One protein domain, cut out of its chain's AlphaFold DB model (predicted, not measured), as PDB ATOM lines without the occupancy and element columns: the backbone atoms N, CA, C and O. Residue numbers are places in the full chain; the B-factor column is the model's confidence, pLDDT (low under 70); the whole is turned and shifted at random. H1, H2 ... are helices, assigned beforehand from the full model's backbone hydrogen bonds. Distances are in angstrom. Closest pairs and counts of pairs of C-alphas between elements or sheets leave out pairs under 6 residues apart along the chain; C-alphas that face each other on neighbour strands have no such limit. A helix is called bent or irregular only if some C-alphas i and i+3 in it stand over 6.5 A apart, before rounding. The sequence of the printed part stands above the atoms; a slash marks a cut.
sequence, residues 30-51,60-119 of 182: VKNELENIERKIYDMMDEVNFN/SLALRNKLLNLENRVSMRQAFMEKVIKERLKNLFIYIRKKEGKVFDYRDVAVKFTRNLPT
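This is residues 30 to 51 and 60 to 119 of the 182 residues of the protein "Phage portal protein, SPP1 Gp6-like" of Firmicutes bacterium ADurb.Bin419 (UniProt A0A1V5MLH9). One long helix, H2, kinked near residue 69, makes most of the length, and an unnamed tail, residues 101 to 119, folds back beside it as a thin strip. A shorter helix, H1, reaches out past the kinked end of H2, and its residues 30 to 37 stick out free. The printed part has 82 residues with two named helices, H1 then H2, and no named strand; the class is all helix. The whole is extended, with a radius of gyration of the C-alphas of 20.8 A, and is a rod spanning 70 by 28 by 14 A.

H2 is residues 60 to 100, 50.9 A from first to last C-alpha, from C-alpha 60 at (58.446, 6.527, 3.817) to C-alpha 100 at (16.734, 34.903, 10.722). H1 is residues 30 to 45, 22.5 A long, and begins with C-alpha 30 at (53.761, -21.776, 24.602). Residues 101 to 119 hold no named element.

H2 has a kink of 58 degrees near residue 69. It is irregular there, with C-alphas 66 and 69 7.1 A apart. H1 and H2 are apart, with no C-alpha of the one within 8 A of the other. In H1 every O i to N i+4 pair is within hydrogen-bond range; in H2 35 of 37 are.

The two C-alphas farthest apart are those of Val 30 and Gly 101, at 70.3 A. Without residues 30 to 37, which stand free, the body spans 57 by 26 by 15 A. The link from H1 to H2 runs across the cut, where residues 52 to 59 are not printed and C-alphas 51 and 60 are 17.6 A apart. The mean pLDDT of the printed part is 84.9, and residues 51, 60 and 119 are under 70.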
ATOM      1  N   VAL A  30      54.628 -22.810  24.016       87.69
ATOM      2  CA  VAL A  30      53.761 -21.776  24.602       87.69
ATOM      3  C   VAL A  30      54.126 -20.394  24.065       87.69
ATOM      4  O   VAL A  30      53.234 -19.636  23.688       87.69
ATOM      5  N   LYS A  31      55.422 -20.086  23.967       89.56
ATOM      6  CA  LYS A  31      55.901 -18.823  23.401       89.56
ATOM      7  C   LYS A  31      55.475 -18.644  21.940       89.56
ATOM      8  O   LYS A  31      54.915 -17.607  21.600       89.56
ATOM      9  N   ASN A  32      55.678 -19.663  21.101       91.31
ATOM     10  CA  ASN A  32      55.302 -19.601  19.685       91.31
ATOM     11  C   ASN A  32      53.788 -19.443  19.493       91.31
ATOM     12  O   ASN A  32      53.352 -18.713  18.604       91.31
ATOM     13  N   GLU A  33      52.979 -20.116  20.317       91.31
ATOM     14  CA  GLU A  33      51.523 -19.974  20.247       91.31
ATOM     15  C   GLU A  33      51.080 -18.569  20.668       91.31
ATOM     16  O   GLU A  33      50.222 -17.976  20.015       91.31
ATOM     17  N   LEU A  34      51.701 -17.996  21.703       90.56
ATOM     18  CA  LEU A  34      51.393 -16.640  22.147       90.56
ATOM     19  C   LEU A  34      51.751 -15.593  21.080       90.56
ATOM     20  O   LEU A  34      50.923 -14.737  20.775       90.56
ATOM     21  N   GLU A  35      52.926 -15.707  20.456       90.62
ATOM     22  CA  GLU A  35      53.348 -14.835  19.346       90.62
ATOM     23  C   GLU A  35      52.410 -14.964  18.129       90.62
ATOM     24  O   GLU A  35      52.076 -13.975  17.473       90.62
ATOM     25  N   ASN A  36      51.927 -16.175  17.836       90.75
ATOM     26  CA  ASN A  36      50.962 -16.414  16.763       90.75
ATOM     27  C   ASN A  36      49.596 -15.775  17.061       90.75
ATOM     28  O   ASN A  36      48.970 -15.203  16.169       90.75
ATOM     29  N   ILE A  37      49.126 -15.867  18.308       92.06
ATOM     30  CA  ILE A  37      47.886 -15.218  18.743       92.06
ATOM     31  C   ILE A  37      48.027 -13.698  18.651       92.06
ATOM     32  O   ILE A  37      47.136 -13.051  18.104       92.06
ATOM     33  N   GLU A  38      49.139 -13.132  19.124       89.25
ATOM     34  CA  GLU A  38      49.408 -11.695  19.025       89.25
ATOM     35  C   GLU A  38      49.371 -11.225  17.566       89.25
ATOM     36  O   GLU A  38      48.635 -10.294  17.237       89.25
ATOM     37  N   ARG A  39      50.073 -11.921  16.664       86.69
ATOM     38  CA  ARG A  39      50.063 -11.596  15.231       86.69
ATOM     39  C   ARG A  39      48.655 -11.641  14.637       86.69
ATOM     40  O   ARG A  39      48.241 -10.696  13.975       86.69
ATOM     41  N   LYS A  40      47.884 -12.690  14.938       89.00
ATOM     42  CA  LYS A  40      46.493 -12.821  14.476       89.00
ATOM     43  C   LYS A  40      45.590 -11.704  14.991       89.00
ATOM     44  O   LYS A  40      44.669 -11.309  14.281       89.00
ATOM     45  N   ILE A  41      45.816 -11.206  16.209       90.25
ATOM     46  CA  ILE A  41      45.062 -10.067  16.746       90.25
ATOM     47  C   ILE A  41      45.331  -8.824  15.898       90.25
ATOM     48  O   ILE A  41      44.375  -8.176  15.487       90.25
ATOM     49  N   TYR A  42      46.594  -8.520  15.590       86.50
ATOM     50  CA  TYR A  42      46.937  -7.377  14.740       86.50
ATOM     51  C   TYR A  42      46.385  -7.515  13.317       86.50
ATOM     52  O   TYR A  42      45.774  -6.571  12.811       86.50
ATOM     53  N   ASP A  43      46.500  -8.705  12.720       83.31
ATOM     54  CA  ASP A  43      45.956  -8.996  11.391       83.31
ATOM     55  C   ASP A  43      44.426  -8.841  11.355       83.31
ATOM     56  O   ASP A  43      43.875  -8.268  10.421       83.31
ATOM     57  N   MET A  44      43.719  -9.311  12.388       85.88
ATOM     58  CA  MET A  44      42.258  -9.208  12.473       85.88
ATOM     59  C   MET A  44      41.783  -7.786  12.797       85.88
ATOM     60  O   MET A  44      40.693  -7.384  12.386       85.88
ATOM     61  N   MET A  45      42.567  -7.029  13.565       84.94
ATOM     62  CA  MET A  45      42.241  -5.650  13.926       84.94
ATOM     63  C   MET A  45      42.613  -4.646  12.830       84.94
ATOM     64  O   MET A  45      42.248  -3.476  12.964       84.94
ATOM     65  N   ASP A  46      43.283  -5.068  11.749       81.00
ATOM     66  CA  ASP A  46      43.842  -4.184  10.714       81.00
ATOM     67  C   ASP A  46      44.691  -3.049  11.324       81.00
ATOM     68  O   ASP A  46      44.675  -1.902  10.860       81.00
ATOM     69  N   GLU A  47      45.385  -3.349  12.422       80.38
ATOM     70  CA  GLU A  47      46.218  -2.399  13.151       80.38
ATOM     71  C   GLU A  47      47.693  -2.742  12.952       80.38
ATOM     72  O   GLU A  47      48.080  -3.903  12.836       80.38
ATOM     73  N   VAL A  48      48.535  -1.713  12.893       77.12
ATOM     74  CA  VAL A  48      49.972  -1.898  12.701       77.12
ATOM     75  C   VAL A  48      50.629  -2.164  14.051       77.12
ATOM     76  O   VAL A  48      50.531  -1.343  14.963       77.12
ATOM     77  N   ASN A  49      51.351  -3.281  14.168       79.62
ATOM     78  CA  ASN A  49      52.212  -3.533  15.320       79.62
ATOM     79  C   ASN A  49      53.508  -2.714  15.195       79.62
ATOM     80  O   ASN A  49      54.305  -2.929  14.275       79.62
ATOM     81  N   PHE A  50      53.727  -1.780  16.126       71.12
ATOM     82  CA  PHE A  50      54.939  -0.961  16.142       71.12
ATOM     83  C   PHE A  50      56.148  -1.625  16.821       71.12
ATOM     84  O   PHE A  50      57.263  -1.139  16.664       71.12
ATOM     85  N   ASN A  51      55.943  -2.726  17.550       69.12
ATOM     86  CA  ASN A  51      56.995  -3.417  18.300       69.12
ATOM     87  C   ASN A  51      57.701  -4.526  17.509       69.12
ATOM     88  O   ASN A  51      58.771  -4.970  17.926       69.12
ATOM     89  N   SER A  60      59.736   5.867   3.554       66.25
ATOM     90  CA  SER A  60      58.446   6.527   3.817       66.25
ATOM     91  C   SER A  60      57.278   5.845   3.082       66.25
ATOM     92  O   SER A  60      56.170   5.748   3.611       66.25
ATOM     93  N   LEU A  61      57.545   5.275   1.902       71.81
ATOM     94  CA  LEU A  61      56.598   4.466   1.136       71.81
ATOM     95  C   LEU A  61      56.271   3.120   1.804       71.81
ATOM     96  O   LEU A  61      55.112   2.708   1.825       71.81
ATOM     97  N   ALA A  62      57.261   2.437   2.378       73.81
ATOM     98  CA  ALA A  62      57.050   1.166   3.064       73.81
ATOM     99  C   ALA A  62      56.239   1.332   4.365       73.81
ATOM    100  O   ALA A  62      55.401   0.482   4.667       73.81
ATOM    101  N   LEU A  63      56.403   2.453   5.083       76.31
ATOM    102  CA  LEU A  63      55.528   2.806   6.211       76.31
ATOM    103  C   LEU A  63      54.080   3.038   5.755       76.31
ATOM    104  O   LEU A  63      53.153   2.515   6.371       76.31
ATOM    105  N   ARG A  64      53.871   3.765   4.647       76.06
ATOM    106  CA  ARG A  64      52.526   3.997   4.091       76.06
ATOM    107  C   ARG A  64      51.846   2.717   3.619       76.06
ATOM    108  O   ARG A  64      50.675   2.520   3.920       76.06
ATOM    109  N   ASN A  65      52.575   1.821   2.957       78.19
ATOM    110  CA  ASN A  65      52.027   0.531   2.532       78.19
ATOM    111  C   ASN A  65      51.559  -0.321   3.720       78.19
ATOM    112  O   ASN A  65      50.545  -1.001   3.618       78.19
ATOM    113  N   LYS A  66      52.259  -0.258   4.859       76.25
ATOM    114  CA  LYS A  66      51.841  -0.952   6.088       76.25
ATOM    115  C   LYS A  66      50.626  -0.297   6.750       76.25
ATOM    116  O   LYS A  66      49.753  -0.999   7.244       76.25
ATOM    117  N   LEU A  67      50.539   1.033   6.725       83.75
ATOM    118  CA  LEU A  67      49.393   1.784   7.252       83.75
ATOM    119  C   LEU A  67      48.157   1.739   6.338       83.75
ATOM    120  O   LEU A  67      47.099   2.208   6.747       83.75
ATOM    121  N   LEU A  68      48.252   1.164   5.136       84.75
ATOM    122  CA  LEU A  68      47.183   1.166   4.134       84.75
ATOM    123  C   LEU A  68      45.861   0.580   4.655       84.75
ATOM    124  O   LEU A  68      44.797   1.161   4.436       84.75
ATOM    125  N   ASN A  69      45.908  -0.544   5.373       84.69
ATOM    126  CA  ASN A  69      44.698  -1.170   5.922       84.69
ATOM    127  C   ASN A  69      44.035  -0.277   6.979       84.69
ATOM    128  O   ASN A  69      42.820  -0.055   6.947       84.69
ATOM    129  N   LEU A  70      44.843   0.332   7.851       85.56
ATOM    130  CA  LEU A  70      44.369   1.309   8.824       85.56
ATOM    131  C   LEU A  70      43.776   2.545   8.127       85.56
ATOM    132  O   LEU A  70      42.702   3.011   8.509       85.56
ATOM    133  N   GLU A  71      44.425   3.050   7.074       85.56
ATOM    134  CA  GLU A  71      43.924   4.177   6.282       85.56
ATOM    135  C   GLU A  71      42.571   3.870   5.636       85.56
ATOM    136  O   GLU A  71      41.679   4.722   5.673       85.56
ATOM    137  N   ASN A  72      42.367   2.659   5.117       88.31
ATOM    138  CA  ASN A  72      41.084   2.241   4.549       88.31
ATOM    139  C   ASN A  72      39.962   2.276   5.598       88.31
ATOM    140  O   ASN A  72      38.875   2.809   5.341       88.31
ATOM    141  N   ARG A  73      40.226   1.792   6.819       88.19
ATOM    142  CA  ARG A  73      39.256   1.855   7.928       88.19
ATOM    143  C   ARG A  73      38.979   3.285   8.377       88.19
ATOM    144  O   ARG A  73      37.826   3.645   8.623       88.19
ATOM    145  N   VAL A  74      40.018   4.113   8.475       89.62
ATOM    146  CA  VAL A  74      39.878   5.536   8.814       89.62
ATOM    147  C   VAL A  74      39.078   6.266   7.737       89.62
ATOM    148  O   VAL A  74      38.184   7.032   8.081       89.62
ATOM    149  N   SER A  75      39.326   5.991   6.457       90.56
ATOM    150  CA  SER A  75      38.584   6.561   5.327       90.56
ATOM    151  C   SER A  75      37.088   6.237   5.410       90.56
ATOM    152  O   SER A  75      36.242   7.125   5.307       90.56
ATOM    153  N   MET A  76      36.744   4.986   5.728       92.25
ATOM    154  CA  MET A  76      35.351   4.584   5.935       92.25
ATOM    155  C   MET A  76      34.699   5.336   7.108       92.25
ATOM    156  O   MET A  76      33.575   5.829   6.996       92.25
ATOM    157  N   ARG A  77      35.417   5.491   8.230       92.12
ATOM    158  CA  ARG A  77      34.944   6.275   9.386       92.12
ATOM    159  C   ARG A  77      34.789   7.759   9.056       92.12
ATOM    160  O   ARG A  77      33.824   8.376   9.501       92.12
ATOM    161  N   GLN A  78      35.699   8.323   8.266       92.12
ATOM    162  CA  GLN A  78      35.617   9.702   7.788       92.12
ATOM    163  C   GLN A  78      34.375   9.911   6.921       92.12
ATOM    164  O   GLN A  78      33.658  10.877   7.153       92.12
ATOM    165  N   ALA A  79      34.047   8.979   6.021       91.69
ATOM    166  CA  ALA A  79      32.830   9.056   5.212       91.69
ATOM    167  C   ALA A  79      31.550   9.043   6.072       91.69
ATOM    168  O   ALA A  79      30.618   9.818   5.834       91.69
ATOM    169  N   PHE A  80      31.506   8.210   7.119       94.25
ATOM    170  CA  PHE A  80      30.394   8.231   8.075       94.25
ATOM    171  C   PHE A  80      30.321   9.554   8.844       94.25
ATOM    172  O   PHE A  80      29.240  10.131   8.969       94.25
ATOM    173  N   MET A  81      31.459  10.059   9.321       93.94
ATOM    174  CA  MET A  81      31.526  11.334  10.034       93.94
ATOM    175  C   MET A  81      31.100  12.506   9.142       93.94
ATOM    176  O   MET A  81      30.333  13.363   9.572       93.94
ATOM    177  N   GLU A  82      31.529  12.521   7.882       92.56
ATOM    178  CA  GLU A  82      31.145  13.526   6.895       92.56
ATOM    179  C   GLU A  82      29.628  13.554   6.696       92.56
ATOM    180  O   GLU A  82      29.013  14.622   6.729       92.56
ATOM    181  N   LYS A  83      29.000  12.378   6.564       91.81
ATOM    182  CA  LYS A  83      27.541  12.263   6.456       91.81
ATOM    183  C   LYS A  83      26.836  12.832   7.690       91.81
ATOM    184  O   LYS A  83      25.863  13.570   7.547       91.81
ATOM    185  N   VAL A  84      27.335  12.526   8.889       94.19
ATOM    186  CA  VAL A  84      26.779  13.047  10.150       94.19
ATOM    187  C   VAL A  84      26.914  14.568  10.225       94.19
ATOM    188  O   VAL A  84      25.948  15.250  10.564       94.19
ATOM    189  N   ILE A  85      28.079  15.119   9.882       92.69
ATOM    190  CA  ILE A  85      28.312  16.568   9.888       92.69
ATOM    191  C   ILE A  85      27.386  17.266   8.886       92.69
ATOM    192  O   ILE A  85      26.750  18.257   9.245       92.69
ATOM    193  N   LYS A  86      27.237  16.728   7.669       90.94
ATOM    194  CA  LYS A  86      26.326  17.278   6.652       90.94
ATOM    195  C   LYS A  86      24.869  17.285   7.117       90.94
ATOM    196  O   LYS A  86      24.186  18.294   6.949       90.94
ATOM    197  N   GLU A  87      24.397  16.213   7.753       91.56
ATOM    198  CA  GLU A  87      23.027  16.174   8.283       91.56
ATOM    199  C   GLU A  87      22.837  17.173   9.438       91.56
ATOM    200  O   GLU A  87      21.817  17.861   9.521       91.56
ATOM    201  N   ARG A  88      23.847  17.334  10.305       92.12
ATOM    202  CA  ARG A  88      23.823  18.356  11.362       92.12
ATOM    203  C   ARG A  88      23.786  19.775  10.794       92.12
ATOM    204  O   ARG A  88      23.020  20.593  11.299       92.12
ATOM    205  N   LEU A  89      24.560  20.059   9.746       90.56
ATOM    206  CA  LEU A  89      24.554  21.355   9.060       90.56
ATOM    207  C   LEU A  89      23.197  21.650   8.422       90.56
ATOM    208  O   LEU A  89      22.663  22.743   8.589       90.56
ATOM    209  N   LYS A  90      22.583  20.658   7.772       89.81
ATOM    210  CA  LYS A  90      21.232  20.784   7.218       89.81
ATOM    211  C   LYS A  90      20.208  21.159   8.294       89.81
ATOM    212  O   LYS A  90      19.430  22.093   8.102       89.81
ATOM    213  N   ASN A  91      20.239  20.489   9.446       89.75
ATOM    214  CA  ASN A  91      19.355  20.809  10.573       89.75
ATOM    215  C   ASN A  91      19.607  22.219  11.127       89.75
ATOM    216  O   ASN A  91      18.657  22.953  11.409       89.75
ATOM    217  N   LEU A  92      20.876  22.624  11.227       89.50
ATOM    218  CA  LEU A  92      21.255  23.974  11.637       89.50
ATOM    219  C   LEU A  92      20.720  25.034  10.661       89.50
ATOM    220  O   LEU A  92      20.172  26.044  11.095       89.50
ATOM    221  N   PHE A  93      20.813  24.802   9.353       88.94
ATOM    222  CA  PHE A  93      20.338  25.745   8.338       88.94
ATOM    223  C   PHE A  93      18.813  25.849   8.295       88.94
ATOM    224  O   PHE A  93      18.284  26.946   8.124       88.94
ATOM    225  N   ILE A  94      18.090  24.755   8.554       88.31
ATOM    226  CA  ILE A  94      16.632  24.799   8.754       88.31
ATOM    227  C   ILE A  94      16.281  25.688   9.957       88.31
ATOM    228  O   ILE A  94      15.347  26.490   9.880       88.31
ATOM    229  N   TYR A  95      17.028  25.570  11.057       89.31
ATOM    230  CA  TYR A  95      16.830  26.399  12.244       89.31
ATOM    231  C   TYR A  95      17.132  27.884  11.981       89.31
ATOM    232  O   TYR A  95      16.303  28.739  12.292       89.31
ATOM    233  N   ILE A  96      18.267  28.196  11.344       88.62
ATOM    234  CA  ILE A  96      18.649  29.576  10.993       88.62
ATOM    235  C   ILE A  96      17.619  30.200  10.051       88.62
ATOM    236  O   ILE A  96      17.202  31.335  10.272       88.62
ATOM    237  N   ARG A  97      17.128  29.445   9.061       89.81
ATOM    238  CA  ARG A  97      16.081  29.916   8.149       89.81
ATOM    239  C   ARG A  97      14.807  30.312   8.891       89.81
ATOM    240  O   ARG A  97      14.205  31.324   8.548       89.81
ATOM    241  N   LYS A  98      14.402  29.547   9.911       87.50
ATOM    242  CA  LYS A  98      13.226  29.872  10.738       87.50
ATOM    243  C   LYS A  98      13.439  31.099  11.626       87.50
ATOM    244  O   LYS A  98      12.476  31.812  11.879       87.50
ATOM    245  N   LYS A  99      14.661  31.327  12.117       89.69
ATOM    246  CA  LYS A  99      14.966  32.406  13.070       89.69
ATOM    247  C   LYS A  99      15.324  33.738  12.401       89.69
ATOM    248  O   LYS A  99      14.868  34.778  12.853       89.69
ATOM    249  N   GLU A 100      16.151  33.709  11.357       86.56
ATOM    250  CA  GLU A 100      16.734  34.903  10.722       86.56
ATOM    251  C   GLU A 100      16.270  35.124   9.274       86.56
ATOM    252  O   GLU A 100      16.639  36.125   8.665       86.56
ATOM    253  N   GLY A 101      15.518  34.191   8.678       83.38
ATOM    254  CA  GLY A 101      15.063  34.288   7.282       83.38
ATOM    255  C   GLY A 101      16.160  34.098   6.224       83.38
ATOM    256  O   GLY A 101      15.861  34.076   5.033       83.38
ATOM    257  N   LYS A 102      17.422  33.917   6.632       81.94
ATOM    258  CA  LYS A 102      18.552  33.655   5.730       81.94
ATOM    259  C   LYS A 102      18.544  32.202   5.259       81.94
ATOM    260  O   LYS A 102      18.329  31.284   6.051       81.94
ATOM    261  N   VAL A 103      18.795  31.998   3.969       79.50
ATOM    262  CA  VAL A 103      18.884  30.671   3.351       79.50
ATOM    263  C   VAL A 103      20.346  30.381   3.047       79.50
ATOM    264  O   VAL A 103      20.983  31.130   2.314       79.50
ATOM    265  N   PHE A 104      20.856  29.291   3.612       81.12
ATOM    266  CA  PHE A 104      22.187  28.759   3.334       81.12
ATOM    267  C   PHE A 104      22.043  27.346   2.766       81.12
ATOM    268  O   PHE A 104      21.210  26.576   3.260       81.12
ATOM    269  N   ASP A 105      22.828  27.008   1.740       82.19
ATOM    270  CA  ASP A 105      22.904  25.641   1.225       82.19
ATOM    271  C   ASP A 105      23.999  24.866   1.977       82.19
ATOM    272  O   ASP A 105      25.125  25.323   2.156       82.19
ATOM    273  N   TYR A 106      23.663  23.661   2.434       77.81
ATOM    274  CA  TYR A 106      24.595  22.745   3.100       77.81
ATOM    275  C   TYR A 106      25.676  22.216   2.149       77.81
ATOM    276  O   TYR A 106      26.683  21.685   2.614       77.81
ATOM    277  N   ARG A 107      25.473  22.349   0.833       79.81
ATOM    278  CA  ARG A 107      26.421  21.937  -0.212       79.81
ATOM    279  C   ARG A 107      27.607  22.883  -0.363       79.81
ATOM    280  O   ARG A 107      28.646  22.443  -0.846       79.81
ATOM    281  N   ASP A 108      27.478  24.120   0.105       81.88
ATOM    282  CA  ASP A 108      28.547  25.121   0.030       81.88
ATOM    283  C   ASP A 108      29.641  24.887   1.087       81.88
ATOM    284  O   ASP A 108      30.720  25.472   1.027       81.88
ATOM    285  N   VAL A 109      29.388  24.007   2.064       82.69
ATOM    286  CA  VAL A 109      30.335  23.683   3.134       82.69
ATOM    287  C   VAL A 109      31.091  22.397   2.801       82.69
ATOM    288  O   VAL A 109      30.556  21.290   2.894       82.69
ATOM    289  N   ALA A 110      32.374  22.537   2.467       81.25
ATOM    290  CA  ALA A 110      33.289  21.412   2.299       81.25
ATOM    291  C   ALA A 110      33.957  21.046   3.635       81.25
ATOM    292  O   ALA A 110      34.636  21.867   4.251       81.25
ATOM    293  N   VAL A 111      33.796  19.795   4.074       82.69
ATOM    294  CA  VAL A 111      34.461  19.266   5.273       82.69
ATOM    295  C   VAL A 111      35.798  18.652   4.859       82.69
ATOM    296  O   VAL A 111      35.823  17.693   4.091       82.69
ATOM    297  N   LYS A 112      36.911  19.193   5.363       83.44
ATOM    298  CA  LYS A 112      38.259  18.646   5.147       83.44
ATOM    299  C   LYS A 112      38.749  17.958   6.419       83.44
ATOM    300  O   LYS A 112      38.724  18.557   7.490       83.44
ATOM    301  N   PHE A 113      39.217  16.719   6.296       83.69
ATOM    302  CA  PHE A 113      39.863  15.989   7.388       83.69
ATOM    303  C   PHE A 113      41.373  15.937   7.153       83.69
ATOM    304  O   PHE A 113      41.821  15.429   6.125       83.69
ATOM    305  N   THR A 114      42.159  16.419   8.112       82.12
ATOM    306  CA  THR A 114      43.623  16.326   8.090       82.12
ATOM    307  C   THR A 114      44.080  15.077   8.842       82.12
ATOM    308  O   THR A 114      43.589  14.764   9.927       82.12
ATOM    309  N   ARG A 115      44.994  14.310   8.239       77.12
ATOM    310  CA  ARG A 115      45.570  13.105   8.852       77.12
ATOM    311  C   ARG A 115      46.935  13.440   9.435       77.12
ATOM    312  O   ARG A 115      47.756  14.038   8.748       77.12
ATOM    313  N   ASN A 116      47.193  12.999  10.662       74.31
ATOM    314  CA  ASN A 116      48.501  13.131  11.292       74.31
ATOM    315  C   ASN A 116      49.391  11.931  10.931       74.31
ATOM    316  O   ASN A 116      49.652  11.070  11.768       74.31
ATOM    317  N   LEU A 117      49.772  11.824   9.658       74.44
ATOM    318  CA  LEU A 117      50.784  10.858   9.233       74.44
ATOM    319  C   LEU A 117      52.136  11.553   9.074       74.44
ATOM    320  O   LEU A 117      52.171  12.703   8.632       74.44
ATOM    321  N   PRO A 118      53.250  10.849   9.339       70.94
ATOM    322  CA  PRO A 118      54.568  11.357   9.004       70.94
ATOM    323  C   PRO A 118      54.656  11.575   7.488       70.94
ATOM    324  O   PRO A 118      54.514  10.650   6.681       70.94
ATOM    325  N   THR A 119      54.844  12.830   7.094       69.94
ATOM    326  CA  THR A 119      55.056  13.232   5.704       69.94
ATOM    327  C   THR A 119      56.526  13.515   5.472       69.94
ATOM    328  O   THR A 119      57.146  14.247   6.241       69.94
TER     329      THR A 119